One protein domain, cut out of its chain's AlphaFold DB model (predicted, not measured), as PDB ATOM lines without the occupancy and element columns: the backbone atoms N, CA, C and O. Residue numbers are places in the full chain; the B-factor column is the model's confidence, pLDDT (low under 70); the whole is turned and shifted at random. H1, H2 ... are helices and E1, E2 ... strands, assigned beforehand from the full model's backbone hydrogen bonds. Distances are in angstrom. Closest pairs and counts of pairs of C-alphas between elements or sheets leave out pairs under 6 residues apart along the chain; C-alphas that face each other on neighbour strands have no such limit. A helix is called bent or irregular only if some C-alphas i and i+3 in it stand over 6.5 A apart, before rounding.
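Overview. This is residues 84 to 206 of the 331 residues of the protein "pPIWI_RE_REase domain-containing protein" of Streptomyces lydicus (UniProt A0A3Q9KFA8). The domain is an elongated body of two lobes with a small pair of strands, E3 and E8, between them. In one lobe the helices H1 and H2 lie side by side, running opposite ways, and H2 packs over the small sheet E1, E9, E2; the other lobe is a twisted sheet of four strands, E4 to E7, folded back and forth, and neither helix is on it. The printed part has 123 residues, with two named helices and nine named strands in the order H1 E1 H2 E2 E3 E4 E5 E6 E7 E8 E9, and the three sheets, in the orders E1 - E9 - E2, E3 - E8 and E4 - E5 - E6 - E7, are antiparallel throughout. The class is mixed, helices and strands, though under half of the residues are in named elements. The whole is compact, with a radius of gyration of the C-alphas of 15.1 A, and spans 51 by 30 by 24 A.

Arrangement. H1, residues 84 to 96, touches H2, residues 102 to 112, at a shallow tilt of 18 degrees, opposite ways; their closest C-alphas, those of Leu 93 and Trp 109, are 6.9 A apart. E1, residues 99 to 101, and E2, residues 119 to 121, are the edge strands of a sheet whose inner strand is E9, residues 200 to 203. N 100 and O 201 are within hydrogen-bond range at 2.9 A between E1 and E9, and N 120 and O 202 at 2.8 A between E9 and E2. E1, H2 and E2 form a split strand-helix-strand unit, two strands running the same way with E9 between them, and its crossover is right-handed. H2 is on this sheet at a height over the sheet of 9.9 A, lies over E1 and runs along the strands, at 8 degrees to E1 on the local plane. H1 is not on this sheet. E3, residues 133 to 135, pairs with E8, residues 193 to 195, with N 134 and O 194 2.8 A apart. E3 and E4, residues 145 to 148, are near each other, with 5 pairs of C-alphas within 10 A. E4, E5, residues 154 to 157, E6, residues 167 to 171, and E7, residues 180 to 183, form a meander, each strand the antiparallel neighbour of the one before, and each successive two are a hairpin. N 147 and O 155 are 2.8 A apart, N 156 and O 168 2.8 A, and N 171 and O 180 2.8 A. In H1 every O i to N i+4 pair is within hydrogen-bond range; in H2 it is 5 of 7.

Along the chain. H1 begins at C-alpha 84, at (19.614, 39.628, 12.081), and measures 18.4 A from first to last C-alpha. E1 follows, then H2, 13.3 A long and irregular, with C-alphas 108 and 111 9.2 A apart. E2 and E3 come next, then E4, 10.1 A, E5, 9.8 A, and E6, 13.7 A, which begins at (37.691, 13.349, 32.039). E7 measures 9.5 A and E8 7.2 A, and E9, 10.6 A, ends at C-alpha 203, at (37.605, 31.750, 21.501).

Size, cuts and confidence. The two C-alphas farthest apart, those of Ser 84 and Gly 151, are 52.6 A apart. The printed part has no cut. The link from E2 to E3, 11 residues, is long. Mean pLDDT of the printed part is 88.2, and residues 183 to 188, of which 183 belongs to E7, are under 70.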
ATOM      1  N   SER A  84      20.125  40.869  11.471       89.31
ATOM      2  CA  SER A  84      19.614  39.628  12.081       89.31
ATOM      3  C   SER A  84      20.294  38.369  11.525       89.31
ATOM      4  O   SER A  84      20.717  37.529  12.307       89.31
ATOM      5  N   ALA A  85      20.501  38.287  10.206       90.44
ATOM      6  CA  ALA A  85      21.191  37.152   9.586       90.44
ATOM      7  C   ALA A  85      22.634  36.972  10.104       90.44
ATOM      8  O   ALA A  85      23.049  35.856  10.408       90.44
ATOM      9  N   ASP A  86      23.378  38.071  10.268       93.69
ATOM     10  CA  ASP A  86      24.738  38.051  10.823       93.69
ATOM     11  C   ASP A  86      24.729  37.654  12.306       93.69
ATOM     12  O   ASP A  86      25.572  36.874  12.735       93.69
ATOM     13  N   TYR A  87      23.773  38.165  13.091       91.94
ATOM     14  CA  TYR A  87      23.604  37.812  14.503       91.94
ATOM     15  C   TYR A  87      23.388  36.296  14.670       91.94
ATOM     16  O   TYR A  87      24.101  35.653  15.443       91.94
ATOM     17  N   GLU A  88      22.454  35.716  13.911       91.94
ATOM     18  CA  GLU A  88      22.145  34.280  13.963       91.94
ATOM     19  C   GLU A  88      23.355  33.442  13.540       91.94
ATOM     20  O   GLU A  88      23.704  32.455  14.195       91.94
ATOM     21  N   ARG A  89      24.054  33.878  12.485       94.19
ATOM     22  CA  ARG A  89      25.261  33.214  11.996       94.19
ATOM     23  C   ARG A  89      26.402  33.269  13.009       94.19
ATOM     24  O   ARG A  89      27.046  32.247  13.225       94.19
ATOM     25  N   VAL A  90      26.639  34.405  13.672       94.06
ATOM     26  CA  VAL A  90      27.651  34.508  14.739       94.06
ATOM     27  C   VAL A  90      27.311  33.578  15.904       94.06
ATOM     28  O   VAL A  90      28.195  32.864  16.373       94.06
ATOM     29  N   ARG A  91      26.048  33.530  16.351       92.81
ATOM     30  CA  ARG A  91      25.615  32.616  17.428       92.81
ATOM     31  C   ARG A  91      25.880  31.154  17.058       92.81
ATOM     32  O   ARG A  91      26.480  30.421  17.845       92.81
ATOM     33  N   LEU A  92      25.521  30.755  15.837       93.88
ATOM     34  CA  LEU A  92      25.774  29.406  15.326       93.88
ATOM     35  C   LEU A  92      27.275  29.088  15.236       93.88
ATOM     36  O   LEU A  92      27.703  28.015  15.664       93.88
ATOM     37  N   LEU A  93      28.088  30.004  14.705       95.88
ATOM     38  CA  LEU A  93      29.535  29.817  14.572       95.88
ATOM     39  C   LEU A  93      30.230  29.725  15.935       95.88
ATOM     40  O   LEU A  93      31.071  28.849  16.124       95.88
ATOM     41  N   LEU A  94      29.840  30.546  16.914       94.75
ATOM     42  CA  LEU A  94      30.358  30.453  18.283       94.75
ATOM     43  C   LEU A  94      30.023  29.111  18.938       94.75
ATOM     44  O   LEU A  94      30.838  28.589  19.700       94.75
ATOM     45  N   ALA A  95      28.855  28.537  18.646       93.94
ATOM     46  CA  ALA A  95      28.466  27.222  19.145       93.94
ATOM     47  C   ALA A  95      29.256  26.082  18.474       93.94
ATOM     48  O   ALA A  95      29.702  25.148  19.144       93.94
ATOM     49  N   THR A  96      29.439  26.154  17.155       94.50
ATOM     50  CA  THR A  96      29.909  25.025  16.326       94.50
ATOM     51  C   THR A  96      31.411  25.033  16.035       94.50
ATOM     52  O   THR A  96      32.016  23.961  15.905       94.50
ATOM     53  N   HIS A  97      32.019  26.220  15.995       95.62
ATOM     54  CA  HIS A  97      33.423  26.468  15.667       95.62
ATOM     55  C   HIS A  97      34.118  27.368  16.715       95.62
ATOM     56  O   HIS A  97      34.683  28.406  16.361       95.62
ATOM     57  N   PRO A  98      34.111  26.994  18.014       95.50
ATOM     58  CA  PRO A  98      34.760  27.782  19.064       95.50
ATOM     59  C   PRO A  98      36.290  27.647  19.072       95.50
ATOM     60  O   PRO A  98      36.958  28.373  19.800       95.50
ATOM     61  N   ALA A  99      36.853  26.700  18.322       95.44
ATOM     62  CA  ALA A  99      38.291  26.514  18.181       95.44
ATOM     63  C   ALA A  99      38.621  25.772  16.882       95.44
ATOM     64  O   ALA A  99      37.798  25.002  16.377       95.44
ATOM     65  N   GLY A 100      39.826  25.982  16.361       94.38
ATOM     66  CA  GLY A 100      40.302  25.354  15.135       94.38
ATOM     67  C   GLY A 100      41.614  25.953  14.637       94.38
ATOM     68  O   GLY A 100      42.106  26.947  15.169       94.38
ATOM     69  N   GLU A 101      42.168  25.354  13.587       93.81
ATOM     70  CA  GLU A 101      43.258  25.973  12.835       93.81
ATOM     71  C   GLU A 101      42.754  27.253  12.158       93.81
ATOM     72  O   GLU A 101      41.630  27.300  11.653       93.81
ATOM     73  N   GLN A 102      43.585  28.294  12.119       93.25
ATOM     74  CA  GLN A 102      43.225  29.607  11.586       93.25
ATOM     75  C   GLN A 102      42.658  29.533  10.166       93.25
ATOM     76  O   GLN A 102      41.692  30.225   9.855       93.25
ATOM     77  N   THR A 103      43.225  28.680   9.310       92.94
ATOM     78  CA  THR A 103      42.758  28.509   7.927       92.94
ATOM     79  C   THR A 103      41.337  27.947   7.867       92.94
ATOM     80  O   THR A 103      40.548  28.368   7.023       92.94
ATOM     81  N   ASP A 104      40.993  27.018   8.756       93.69
ATOM     82  CA  ASP A 104      39.655  26.426   8.803       93.69
ATOM     83  C   ASP A 104      38.654  27.390   9.429       93.69
ATOM     84  O   ASP A 104      37.578  27.606   8.876       93.69
ATOM     85  N   LEU A 105      39.035  28.061  10.518       94.19
ATOM     86  CA  LEU A 105      38.198  29.096  11.116       94.19
ATOM     87  C   LEU A 105      37.918  30.235  10.130       94.19
ATOM     88  O   LEU A 105      36.781  30.684  10.029       94.19
ATOM     89  N   TRP A 106      38.911  30.662   9.348       94.19
ATOM     90  CA  TRP A 106      38.715  31.671   8.309       94.19
ATOM     91  C   TRP A 106      37.693  31.231   7.251       94.19
ATOM     92  O   TRP A 106      36.832  32.027   6.877       94.19
ATOM     93  N   LYS A 107      37.736  29.968   6.804       96.00
ATOM     94  CA  LYS A 107      36.763  29.426   5.840       96.00
ATOM     95  C   LYS A 107      35.344  29.397   6.409       96.00
ATOM     96  O   LYS A 107      34.422  29.846   5.736       96.00
ATOM     97  N   GLU A 108      35.178  28.898   7.631       95.44
ATOM     98  CA  GLU A 108      33.861  28.749   8.267       95.44
ATOM     99  C   GLU A 108      33.238  30.110   8.620       95.44
ATOM    100  O   GLU A 108      32.056  30.369   8.371       95.44
ATOM    101  N   TRP A 109      34.045  31.026   9.162       95.06
ATOM    102  CA  TRP A 109      33.584  32.359   9.550       95.06
ATOM    103  C   TRP A 109      33.419  33.305   8.359       95.06
ATOM    104  O   TRP A 109      32.563  34.190   8.401       95.06
ATOM    105  N   GLY A 110      34.190  33.118   7.287       94.25
ATOM    106  CA  GLY A 110      34.106  33.910   6.065       94.25
ATOM    107  C   GLY A 110      34.272  35.410   6.318       94.25
ATOM    108  O   GLY A 110      35.235  35.856   6.933       94.25
ATOM    109  N   ASP A 111      33.304  36.200   5.861       93.19
ATOM    110  CA  ASP A 111      33.224  37.657   6.027       93.19
ATOM    111  C   ASP A 111      33.043  38.132   7.481       93.19
ATOM    112  O   ASP A 111      33.263  39.307   7.774       93.19
ATOM    113  N   LEU A 112      32.685  37.239   8.409       92.44
ATOM    114  CA  LEU A 112      32.644  37.543   9.843       92.44
ATOM    115  C   LEU A 112      34.011  37.369  10.523       92.44
ATOM    116  O   LEU A 112      34.175  37.772  11.678       92.44
ATOM    117  N   TRP A 113      34.997  36.783   9.834       90.69
ATOM    118  CA  TRP A 113      36.339  36.584  10.373       90.69
ATOM    119  C   TRP A 113      37.038  37.917  10.666       90.69
ATOM    120  O   TRP A 113      36.978  38.858   9.879       90.69
ATOM    121  N   GLY A 114      37.715  38.010  11.815       83.06
ATOM    122  CA  GLY A 114      38.451  39.212  12.226       83.06
ATOM    123  C   GLY A 114      37.576  40.408  12.625       83.06
ATOM    124  O   GLY A 114      38.103  41.403  13.119       83.06
ATOM    125  N   ARG A 115      36.246  40.315  12.483       86.50
ATOM    126  CA  ARG A 115      35.299  41.343  12.949       86.50
ATOM    127  C   ARG A 115      35.291  41.476  14.472       86.50
ATOM    128  O   ARG A 115      34.987  42.546  14.992       86.50
ATOM    129  N   PHE A 116      35.637  40.394  15.165       83.44
ATOM    130  CA  PHE A 116      35.680  40.317  16.616       83.44
ATOM    131  C   PHE A 116      37.067  39.883  17.089       83.44
ATOM    132  O   PHE A 116      37.682  38.988  16.511       83.44
ATOM    133  N   GLY A 117      37.544  40.493  18.171       82.75
ATOM    134  CA  GLY A 117      38.858  40.217  18.758       82.75
ATOM    135  C   GLY A 117      38.844  39.138  19.840       82.75
ATOM    136  O   GLY A 117      39.567  39.286  20.817       82.75
ATOM    137  N   PHE A 118      37.987  38.117  19.730       88.75
ATOM    138  CA  PHE A 118      37.833  37.101  20.783       88.75
ATOM    139  C   PHE A 118      38.587  35.791  20.543       88.75
ATOM    140  O   PHE A 118      38.544  34.925  21.411       88.75
ATOM    141  N   PHE A 119      39.226  35.598  19.387       92.50
ATOM    142  CA  PHE A 119      40.079  34.432  19.155       92.50
ATOM    143  C   PHE A 119      41.478  34.689  19.703       92.50
ATOM    144  O   PHE A 119      42.094  35.709  19.398       92.50
ATOM    145  N   GLU A 120      41.981  33.736  20.476       92.38
ATOM    146  CA  GLU A 120      43.296  33.781  21.097       92.38
ATOM    147  C   GLU A 120      44.143  32.583  20.643       92.38
ATOM    148  O   GLU A 120      43.610  31.486  20.431       92.38
ATOM    149  N   PRO A 121      45.467  32.769  20.508       93.88
ATOM    150  CA  PRO A 121      46.384  31.682  20.198       93.88
ATOM    151  C   PRO A 121      46.517  30.722  21.380       93.88
ATOM    152  O   PRO A 121      46.931  31.109  22.479       93.88
ATOM    153  N   VAL A 122      46.223  29.440  21.141       93.44
ATOM    154  CA  VAL A 122      46.263  28.393  22.177       93.44
ATOM    155  C   VAL A 122      47.691  28.121  22.666       93.44
ATOM    156  O   VAL A 122      47.877  27.675  23.797       93.44
ATOM    157  N   GLU A 123      48.724  28.463  21.889       91.94
ATOM    158  CA  GLU A 123      50.124  28.411  22.343       91.94
ATOM    159  C   GLU A 123      50.414  29.242  23.593       91.94
ATOM    160  O   GLU A 123      51.291  28.887  24.382       91.94
ATOM    161  N   SER A 124      49.627  30.291  23.832       88.44
ATOM    162  CA  SER A 124      49.750  31.125  25.026       88.44
ATOM    163  C   SER A 124      49.118  30.502  26.283       88.44
ATOM    164  O   SER A 124      49.208  31.076  27.369       88.44
ATOM    165  N   TRP A 125      48.483  29.326  26.175       90.94
ATOM    166  CA  TRP A 125      47.685  28.709  27.238       90.94
ATOM    167  C   TRP A 125      48.383  27.487  27.870       90.94
ATOM    168  O   TRP A 125      48.154  26.341  27.472       90.94
ATOM    169  N   PRO A 126      49.193  27.661  28.934       88.94
ATOM    170  CA  PRO A 126      49.906  26.542  29.560       88.94
ATOM    171  C   PRO A 126      48.974  25.520  30.229       88.94
ATOM    172  O   PRO A 126      49.360  24.374  30.450       88.94
ATOM    173  N   TRP A 127      47.742  25.915  30.556       90.31
ATOM    174  CA  TRP A 127      46.787  25.104  31.312       90.31
ATOM    175  C   TRP A 127      46.121  23.985  30.497       90.31
ATOM    176  O   TRP A 127      45.484  23.125  31.103       90.31
ATOM    177  N   CYS A 128      46.243  23.975  29.166       92.75
ATOM    178  CA  CYS A 128      45.762  22.894  28.291       92.75
ATOM    179  C   CYS A 128      46.900  22.085  27.652       92.75
ATOM    180  O   CYS A 128      46.651  21.226  26.807       92.75
ATOM    181  N   ASN A 129      48.154  22.349  28.036       91.81
ATOM    182  CA  ASN A 129      49.320  21.746  27.405       91.81
ATOM    183  C   ASN A 129      49.649  20.357  27.959       91.81
ATOM    184  O   ASN A 129      50.022  20.193  29.123       91.81
ATOM    185  N   VAL A 130      49.594  19.368  27.070       91.75
ATOM    186  CA  VAL A 130      50.041  17.997  27.298       91.75
ATOM    187  C   VAL A 130      51.237  17.712  26.395       91.75
ATOM    188  O   VAL A 130      51.096  17.214  25.283       91.75
ATOM    189  N   ALA A 131      52.438  18.040  26.874       90.19
ATOM    190  CA  ALA A 131      53.695  17.784  26.162       90.19
ATOM    191  C   ALA A 131      53.721  18.335  24.717       90.19
ATOM    192  O   ALA A 131      54.175  17.659  23.795       90.19
ATOM    193  N   GLY A 132      53.229  19.562  24.525       90.81
ATOM    194  CA  GLY A 132      53.158  20.224  23.219       90.81
ATOM    195  C   GLY A 132      51.879  19.942  22.429       90.81
ATOM    196  O   GLY A 132      51.764  20.410  21.303       90.81
ATOM    197  N   TRP A 133      50.919  19.224  23.015       93.12
ATOM    198  CA  TRP A 133      49.625  18.917  22.409       93.12
ATOM    199  C   TRP A 133      48.467  19.462  23.240       93.12
ATOM    200  O   TRP A 133      48.566  19.585  24.461       93.12
ATOM    201  N   CYS A 134      47.363  19.759  22.568       92.75
ATOM    202  CA  CYS A 134      46.095  20.158  23.156       92.75
ATOM    203  C   CYS A 134      45.015  19.161  22.733       92.75
ATOM    204  O   CYS A 134      44.974  18.738  21.577       92.75
ATOM    205  N   PHE A 135      44.134  18.801  23.662       93.31
ATOM    206  CA  PHE A 135      42.974  17.956  23.393       93.31
ATOM    207  C   PHE A 135      41.709  18.804  23.386       93.31
ATOM    208  O   PHE A 135      41.517  19.623  24.282       93.31
ATOM    209  N   LEU A 136      40.827  18.590  22.413       93.69
ATOM    210  CA  LEU A 136      39.532  19.260  22.359       93.69
ATOM    211  C   LEU A 136      38.452  18.380  22.972       93.69
ATOM    212  O   LEU A 136      38.429  17.165  22.780       93.69
ATOM    213  N   CYS A 137      37.514  19.009  23.668       92.31
ATOM    214  CA  CYS A 137      36.333  18.313  24.152       92.31
ATOM    215  C   CYS A 137      35.480  17.826  22.962       92.31
ATOM    216  O   CYS A 137      35.132  18.649  22.116       92.31
ATOM    217  N   PRO A 138      35.064  16.548  22.892       90.62
ATOM    218  CA  PRO A 138      34.231  16.057  21.790       90.62
ATOM    219  C   PRO A 138      32.845  16.723  21.745       90.62
ATOM    220  O   PRO A 138      32.261  16.856  20.674       90.62
ATOM    221  N   LYS A 139      32.341  17.210  22.889       89.19
ATOM    222  CA  LYS A 139      31.070  17.948  22.964       89.19
ATOM    223  C   LYS A 139      31.214  19.407  22.560       89.19
ATOM    224  O   LYS A 139      30.550  19.847  21.630       89.19
ATOM    225  N   CYS A 140      32.083  20.156  23.245       91.75
ATOM    226  CA  CYS A 140      32.172  21.602  23.034       91.75
ATOM    227  C   CYS A 140      33.276  22.072  22.105       91.75
ATOM    228  O   CYS A 140      33.361  23.272  21.864       91.75
ATOM    229  N   ARG A 141      34.126  21.166  21.615       94.00
ATOM    230  CA  ARG A 141      35.247  21.430  20.698       94.00
ATOM    231  C   ARG A 141      36.265  22.458  21.200       94.00
ATOM    232  O   ARG A 141      37.126  22.873  20.440       94.00
ATOM    233  N   TRP A 142      36.203  22.842  22.472       95.38
ATOM    234  CA  TRP A 142      37.128  23.785  23.093       95.38
ATOM    235  C   TRP A 142      38.268  23.041  23.816       95.38
ATOM    236  O   TRP A 142      38.042  21.909  24.273       95.38
ATOM    237  N   PRO A 143      39.475  23.637  23.919       95.31
ATOM    238  CA  PRO A 143      40.614  23.064  24.635       95.31
ATOM    239  C   PRO A 143      40.291  22.550  26.042       95.31
ATOM    240  O   PRO A 143      39.702  23.237  26.872       95.31
ATOM    241  N   MET A 144      40.696  21.317  26.327       94.12
ATOM    242  CA  MET A 144      40.529  20.690  27.633       94.12
ATOM    243  C   MET A 144      41.675  21.045  28.575       94.12
ATOM    244  O   MET A 144      42.821  21.239  28.173       94.12
ATOM    245  N   ARG A 145      41.358  21.096  29.866       92.69
ATOM    246  CA  ARG A 145      42.314  21.369  30.933       92.69
ATOM    247  C   ARG A 145      43.249  20.194  31.120       92.69
ATOM    248  O   ARG A 145      42.777  19.076  31.265       92.69
ATOM    249  N   ALA A 146      44.541  20.479  31.210       92.38
ATOM    250  CA  ALA A 146      45.594  19.537  31.538       92.38
ATOM    251  C   ALA A 146      46.094  19.777  32.971       92.38
ATOM    252  O   ALA A 146      46.474  20.890  33.340       92.38
ATOM    253  N   GLN A 147      46.130  18.722  33.780       90.75
ATOM    254  CA  GLN A 147      46.670  18.731  35.134       90.75
ATOM    255  C   GLN A 147      47.687  17.603  35.278       90.75
ATOM    256  O   GLN A 147      47.370  16.432  35.094       90.75
ATOM    257  N   ARG A 148      48.929  17.945  35.623       88.25
ATOM    258  CA  ARG A 148      49.969  16.937  35.868       88.25
ATOM    259  C   ARG A 148      49.627  16.130  37.118       88.25
ATOM    260  O   ARG A 148      49.354  16.712  38.166       88.25
ATOM    261  N   LEU A 149      49.678  14.810  36.987       86.88
ATOM    262  CA  LEU A 149      49.543  13.858  38.081       86.88
ATOM    263  C   LEU A 149      50.924  13.375  38.537       86.88
ATOM    264  O   LEU A 149      51.928  13.501  37.823       86.88
ATOM    265  N   GLU A 150      50.974  12.779  39.725       80.38
ATOM    266  CA  GLU A 150      52.150  12.031  40.166       80.38
ATOM    267  C   GLU A 150      52.419  10.854  39.206       80.38
ATOM    268  O   GLU A 150      51.499  10.227  38.683       80.38
ATOM    269  N   GLY A 151      53.693  10.577  38.912       79.06
ATOM    270  CA  GLY A 151      54.080   9.521  37.962       79.06
ATOM    271  C   GLY A 151      54.112   9.939  36.484       79.06
ATOM    272  O   GLY A 151      54.310   9.088  35.618       79.06
ATOM    273  N   GLY A 152      53.960  11.231  36.175       82.19
ATOM    274  CA  GLY A 152      54.191  11.782  34.829       82.19
ATOM    275  C   GLY A 152      53.013  11.651  33.859       82.19
ATOM    276  O   GLY A 152      53.116  12.085  32.711       82.19
ATOM    277  N   ALA A 153      51.894  11.093  34.316       88.44
ATOM    278  CA  ALA A 153      50.622  11.154  33.614       88.44
ATOM    279  C   ALA A 153      50.000  12.559  33.723       88.44
ATOM    280  O   ALA A 153      50.332  13.343  34.616       88.44
ATOM    281  N   VAL A 154      49.089  12.889  32.812       91.31
ATOM    282  CA  VAL A 154      48.389  14.174  32.788       91.31
ATOM    283  C   VAL A 154      46.893  13.908  32.744       91.31
ATOM    284  O   VAL A 154      46.405  13.340  31.777       91.31
ATOM    285  N   ARG A 155      46.155  14.319  33.772       92.12
ATOM    286  CA  ARG A 155      44.693  14.312  33.735       92.12
ATOM    287  C   ARG A 155      44.225  15.384  32.768       92.12
ATOM    288  O   ARG A 155      44.710  16.515  32.821       92.12
ATOM    289  N   VAL A 156      43.304  15.034  31.889       92.19
ATOM    290  CA  VAL A 156      42.763  15.923  30.873       92.19
ATOM    291  C   VAL A 156      41.246  15.900  30.957       92.19
ATOM    292  O   VAL A 156      40.634  14.844  30.822       92.19
ATOM    293  N   ARG A 157      40.631  17.063  31.177       91.44
ATOM    294  CA  ARG A 157      39.182  17.163  31.388       91.44
ATOM    295  C   ARG A 157      38.577  18.415  30.781       91.44
ATOM    296  O   ARG A 157      39.212  19.468  30.729       91.44
ATOM    297  N   CYS A 158      37.325  18.322  30.350       90.81
ATOM    298  CA  CYS A 158      36.559  19.496  29.952       90.81
ATOM    299  C   CYS A 158      35.903  20.135  31.180       90.81
ATOM    300  O   CYS A 158      35.105  19.483  31.848       90.81
ATOM    301  N   ASP A 159      36.154  21.422  31.425       85.12
ATOM    302  CA  ASP A 159      35.569  22.146  32.566       85.12
ATOM    303  C   ASP A 159      34.026  22.072  32.594       85.12
ATOM    304  O   ASP A 159      33.430  21.928  33.656       85.12
ATOM    305  N   ALA A 160      33.361  22.093  31.432       84.19
ATOM    306  CA  ALA A 160      31.897  22.051  31.350       84.19
ATOM    307  C   ALA A 160      31.297  20.632  31.310       84.19
ATOM    308  O   ALA A 160      30.119  20.456  31.621       84.19
ATOM    309  N   HIS A 161      32.081  19.631  30.895       86.31
ATOM    310  CA  HIS A 161      31.577  18.294  30.552       86.31
ATOM    311  C   HIS A 161      32.278  17.146  31.297       86.31
ATOM    312  O   HIS A 161      31.998  15.980  31.020       86.31
ATOM    313  N   ALA A 162      33.151  17.436  32.267       85.25
ATOM    314  CA  ALA A 162      33.813  16.413  33.081       85.25
ATOM    315  C   ALA A 162      32.813  15.529  33.849       85.25
ATOM    316  O   ALA A 162      32.969  14.313  33.894       85.25
ATOM    317  N   THR A 163      31.723  16.105  34.372       79.19
ATOM    318  CA  THR A 163      30.646  15.340  35.041       79.19
ATOM    319  C   THR A 163      29.839  14.461  34.083       79.19
ATOM    320  O   THR A 163      29.090  13.590  34.519       79.19
ATOM    321  N   GLU A 164      30.007  14.658  32.776       79.19
ATOM    322  CA  GLU A 164      29.436  13.836  31.709       79.19
ATOM    323  C   GLU A 164      30.461  12.821  31.166       79.19
ATOM    324  O   GLU A 164      30.289  12.287  30.070       79.19
ATOM    325  N   GLY A 165      31.540  12.581  31.920       82.38
ATOM    326  CA  GLY A 165      32.586  11.609  31.613       82.38
ATOM    327  C   GLY A 165      33.724  12.144  30.745       82.38
ATOM    328  O   GLY A 165      34.613  11.375  30.407       82.38
ATOM    329  N   ILE A 166      33.733  13.431  30.370       87.50
ATOM    330  CA  ILE A 166      34.834  14.021  29.586       87.50
ATOM    331  C   ILE A 166      35.992  14.389  30.524       87.50
ATOM    332  O   ILE A 166      36.285  15.562  30.780       87.50
ATOM    333  N   ASP A 167      36.595  13.343  31.079       89.12
ATOM    334  CA  ASP A 167      37.691  13.349  32.039       89.12
ATOM    335  C   ASP A 167      38.494  12.056  31.839       89.12
ATOM    336  O   ASP A 167      37.949  10.954  31.900       89.12
ATOM    337  N   GLY A 168      39.778  12.177  31.531       89.31
ATOM    338  CA  GLY A 168      40.638  11.035  31.254       89.31
ATOM    339  C   GLY A 168      42.093  11.339  31.550       89.31
ATOM    340  O   GLY A 168      42.436  12.400  32.071       89.31
ATOM    341  N   THR A 169      42.968  10.391  31.235       90.75
ATOM    342  CA  THR A 169      44.404  10.546  31.464       90.75
ATOM    343  C   THR A 169      45.151  10.436  30.149       90.75
ATOM    344  O   THR A 169      44.937   9.515  29.374       90.75
ATOM    345  N   ALA A 170      46.059  11.368  29.900       90.50
ATOM    346  CA  ALA A 170      46.980  11.339  28.784       90.50
ATOM    347  C   ALA A 170      48.401  11.047  29.282       90.50
ATOM    348  O   ALA A 170      48.877  11.650  30.251       90.50
ATOM    349  N   ARG A 171      49.112  10.149  28.599       90.00
ATOM    350  CA  ARG A 171      50.532   9.881  28.843       90.00
ATOM    351  C   ARG A 171      51.382  10.498  27.738       90.00
ATOM    352  O   ARG A 171      51.236  10.119  26.573       90.00
ATOM    353  N   PRO A 172      52.300  11.422  28.072       86.56
ATOM    354  CA  PRO A 172      53.268  11.933  27.112       86.56
ATOM    355  C   PRO A 172      54.050  10.794  26.453       86.56
ATOM    356  O   PRO A 172      54.590   9.920  27.135       86.56
ATOM    357  N   ARG A 173      54.143  10.813  25.122       85.81
ATOM    358  CA  ARG A 173      54.979   9.871  24.371       85.81
ATOM    359  C   ARG A 173      56.365  10.461  24.123       85.81
ATOM    360  O   ARG A 173      56.543  11.674  24.020       85.81
ATOM    361  N   ARG A 174      57.369   9.589  24.000       75.94
ATOM    362  CA  ARG A 174      58.714   9.999  23.565       75.94
ATOM    363  C   ARG A 174      58.648  10.519  22.119       75.94
ATOM    364  O   ARG A 174      57.840  10.038  21.324       75.94
ATOM    365  N   ASN A 175      59.520  11.469  21.781       76.75
ATOM    366  CA  ASN A 175      59.704  12.027  20.431       76.75
ATOM    367  C   ASN A 175      58.573  12.948  19.924       76.75
ATOM    368  O   ASN A 175      58.337  13.006  18.721       76.75
ATOM    369  N   GLY A 176      57.855  13.642  20.814       75.06
ATOM    370  CA  GLY A 176      56.891  14.686  20.422       75.06
ATOM    371  C   GLY A 176      55.627  14.183  19.711       75.06
ATOM    372  O   GLY A 176      54.865  14.983  19.179       75.06
ATOM    373  N   ARG A 177      55.386  12.864  19.698       85.69
ATOM    374  CA  ARG A 177      54.152  12.269  19.166       85.69
ATOM    375  C   ARG A 177      52.949  12.618  20.047       85.69
ATOM    376  O   ARG A 177      53.120  12.872  21.238       85.69
ATOM    377  N   VAL A 178      51.754  12.535  19.456       85.62
ATOM    378  CA  VAL A 178      50.466  12.662  20.157       85.62
ATOM    379  C   VAL A 178      50.492  11.841  21.457       85.62
ATOM    380  O   VAL A 178      50.839  10.653  21.396       85.62
ATOM    381  N   PRO A 179      50.170  12.439  22.621       88.94
ATOM    382  CA  PRO A 179      50.087  11.720  23.882       88.94
ATOM    383  C   PRO A 179      49.047  10.602  23.808       88.94
ATOM    384  O   PRO A 179      48.001  10.742  23.180       88.94
ATOM    385  N   GLU A 180      49.336   9.483  24.460       88.56
ATOM    386  CA  GLU A 180      48.422   8.347  24.498       88.56
ATOM    387  C   GLU A 180      47.275   8.622  25.456       88.56
ATOM    388  O   GLU A 180      47.516   8.960  26.613       88.56
ATOM    389  N   TRP A 181      46.046   8.480  24.971       84.81
ATOM    390  CA  TRP A 181      44.849   8.669  25.773       84.81
ATOM    391  C   TRP A 181      44.419   7.356  26.431       84.81
ATOM    392  O   TRP A 181      44.076   6.391  25.754       84.81
ATOM    393  N   GLU A 182      44.392   7.345  27.758       79.88
ATOM    394  CA  GLU A 182      43.783   6.314  28.592       79.88
ATOM    395  C   GLU A 182      42.411   6.839  29.040       79.88
ATOM    396  O   GLU A 182      42.294   7.669  29.949       79.88
ATOM    397  N   ALA A 183      41.361   6.408  28.337       67.00
ATOM    398  CA  ALA A 183      40.004   6.882  28.576       67.00
ATOM    399  C   ALA A 183      39.388   6.279  29.843       67.00
ATOM    400  O   ALA A 183      39.455   5.069  30.064       67.00
ATOM    401  N   ALA A 184      38.645   7.103  30.580       60.84
ATOM    402  CA  ALA A 184      37.549   6.648  31.424       60.84
ATOM    403  C   ALA A 184      36.219   6.897  30.681       60.84
ATOM    404  O   ALA A 184      35.534   7.883  30.918       60.84
ATOM    405  N   GLY A 185      35.859   6.017  29.737       60.09
ATOM    406  CA  GLY A 185      34.487   5.955  29.199       60.09
ATOM    407  C   GLY A 185      34.158   6.738  27.917       60.09
ATOM    408  O   GLY A 185      32.978   6.844  27.598       60.09
ATOM    409  N   TRP A 186      35.147   7.235  27.166       66.69
ATOM    410  CA  TRP A 186      34.955   7.820  25.825       66.69
ATOM    411  C   TRP A 186      35.801   7.103  24.777       66.69
ATOM    412  O   TRP A 186      36.906   6.658  25.089       66.69
ATOM    413  N   ASP A 187      35.292   7.022  23.546       69.56
ATOM    414  CA  ASP A 187      36.047   6.477  22.419       69.56
ATOM    415  C   ASP A 187      37.226   7.414  22.085       69.56
ATOM    416  O   ASP A 187      37.003   8.579  21.735       69.56
ATOM    417  N   PRO A 188      38.485   6.943  22.176       67.69
ATOM    418  CA  PRO A 188      39.647   7.724  21.762       67.69
ATOM    419  C   PRO A 188      39.564   8.235  20.314       67.69
ATOM    420  O   PRO A 188      40.202   9.237  20.003       67.69
ATOM    421  N   ALA A 189      38.787   7.589  19.436       71.81
ATOM    422  CA  ALA A 189      38.604   8.010  18.047       71.81
ATOM    423  C   ALA A 189      37.823   9.329  17.901       71.81
ATOM    424  O   ALA A 189      38.020  10.056  16.930       71.81
ATOM    425  N   GLU A 190      36.966   9.672  18.867       77.44
ATOM    426  CA  GLU A 190      36.229  10.944  18.876       77.44
ATOM    427  C   GLU A 190      37.074  12.102  19.422       77.44
ATOM    428  O   GLU A 190      36.726  13.281  19.279       77.44
ATOM    429  N   LEU A 191      38.205  11.781  20.056       82.81
ATOM    430  CA  LEU A 191      39.052  12.751  20.716       82.81
ATOM    431  C   LEU A 191      40.002  13.422  19.722       82.81
ATOM    432  O   LEU A 191      41.037  12.884  19.328       82.81
ATOM    433  N   ARG A 192      39.673  14.658  19.348       88.56
ATOM    434  CA  ARG A 192      40.543  15.476  18.498       88.56
ATOM    435  C   ARG A 192      41.687  16.065  19.322       88.56
ATOM    436  O   ARG A 192      41.465  16.635  20.392       88.56
ATOM    437  N   CYS A 193      42.904  15.974  18.796       89.38
ATOM    438  CA  CYS A 193      44.099  16.567  19.387       89.38
ATOM    439  C   CYS A 193      44.916  17.310  18.329       89.38
ATOM    440  O   CYS A 193      44.917  16.929  17.160       89.38
ATOM    441  N   PHE A 194      45.600  18.373  18.751       90.31
ATOM    442  CA  PHE A 194      46.369  19.248  17.867       90.31
ATOM    443  C   PHE A 194      47.694  19.646  18.514       90.31
ATOM    444  O   PHE A 194      47.757  19.755  19.746       90.31
ATOM    445  N   PRO A 195      48.750  19.873  17.717       90.88
ATOM    446  CA  PRO A 195      49.950  20.532  18.206       90.88
ATOM    447  C   PRO A 195      49.593  21.919  18.746       90.88
ATOM    448  O   PRO A 195      48.807  22.643  18.144       90.88
ATOM    449  N   ILE A 196      50.161  22.284  19.893       86.00
ATOM    450  CA  ILE A 196      49.947  23.604  20.495       86.00
ATOM    451  C   ILE A 196      50.693  24.699  19.738       86.00
ATOM    452  O   ILE A 196      50.200  25.816  19.677       86.00
ATOM    453  N   GLY A 197      51.871  24.389  19.189       77.38
ATOM    454  CA  GLY A 197      52.613  25.341  18.367       77.38
ATOM    455  C   GLY A 197      51.968  25.491  16.992       77.38
ATOM    456  O   GLY A 197      51.719  24.480  16.333       77.38
ATOM    457  N   GLY A 198      51.735  26.734  16.564       74.75
ATOM    458  CA  GLY A 198      51.191  27.065  15.245       74.75
ATOM    459  C   GLY A 198      49.899  27.882  15.300       74.75
ATOM    460  O   GLY A 198      49.570  28.499  16.308       74.75
ATOM    461  N   ASP A 199      49.146  27.855  14.201       89.12
ATOM    462  CA  ASP A 199      48.012  28.755  13.951       89.12
ATOM    463  C   ASP A 199      46.690  28.264  14.579       89.12
ATOM    464  O   ASP A 199      45.606  28.511  14.047       89.12
ATOM    465  N   PHE A 200      46.745  27.510  15.681       93.81
ATOM    466  CA  PHE A 200      45.541  27.004  16.340       93.81
ATOM    467  C   PHE A 200      44.964  28.056  17.293       93.81
ATOM    468  O   PHE A 200      45.595  28.461  18.275       93.81
ATOM    469  N   LEU A 201      43.733  28.478  17.012       95.25
ATOM    470  CA  LEU A 201      43.036  29.526  17.744       95.25
ATOM    471  C   LEU A 201      41.813  28.951  18.458       95.25
ATOM    472  O   LEU A 201      41.160  28.019  17.983       95.25
ATOM    473  N   ALA A 202      41.466  29.540  19.593       95.62
ATOM    474  CA  ALA A 202      40.222  29.258  20.292       95.62
ATOM    475  C   ALA A 202      39.608  30.558  20.800       95.62
ATOM    476  O   ALA A 202      40.321  31.512  21.109       95.62
ATOM    477  N   VAL A 203      38.280  30.614  20.873       94.31
ATOM    478  CA  VAL A 203      37.605  31.750  21.501       94.31
ATOM    479  C   VAL A 203      38.033  31.842  22.966       94.31
ATOM    480  O   VAL A 203      38.242  30.811  23.621       94.31
ATOM    481  N   SER A 204      38.155  33.067  23.477       89.38
ATOM    482  CA  SER A 204      38.527  33.321  24.867       89.38
ATOM    483  C   SER A 204      37.606  32.565  25.823       89.38
ATOM    484  O   SER A 204      36.462  32.225  25.501       89.38
ATOM    485  N   ARG A 205      38.088  32.314  27.043       86.06
ATOM    486  CA  ARG A 205      37.302  31.578  28.042       86.06
ATOM    487  C   ARG A 205      35.939  32.226  28.300       86.06
ATOM    488  O   ARG A 205      34.959  31.497  28.435       86.06
ATOM    489  N   ALA A 206      35.868  33.558  28.362       82.00
ATOM    490  CA  ALA A 206      34.614  34.279  28.575       82.00
ATOM    491  C   ALA A 206      33.622  34.006  27.433       82.00
ATOM    492  O   ALA A 206      32.478  33.626  27.677       82.00
TER     493      ALA A 206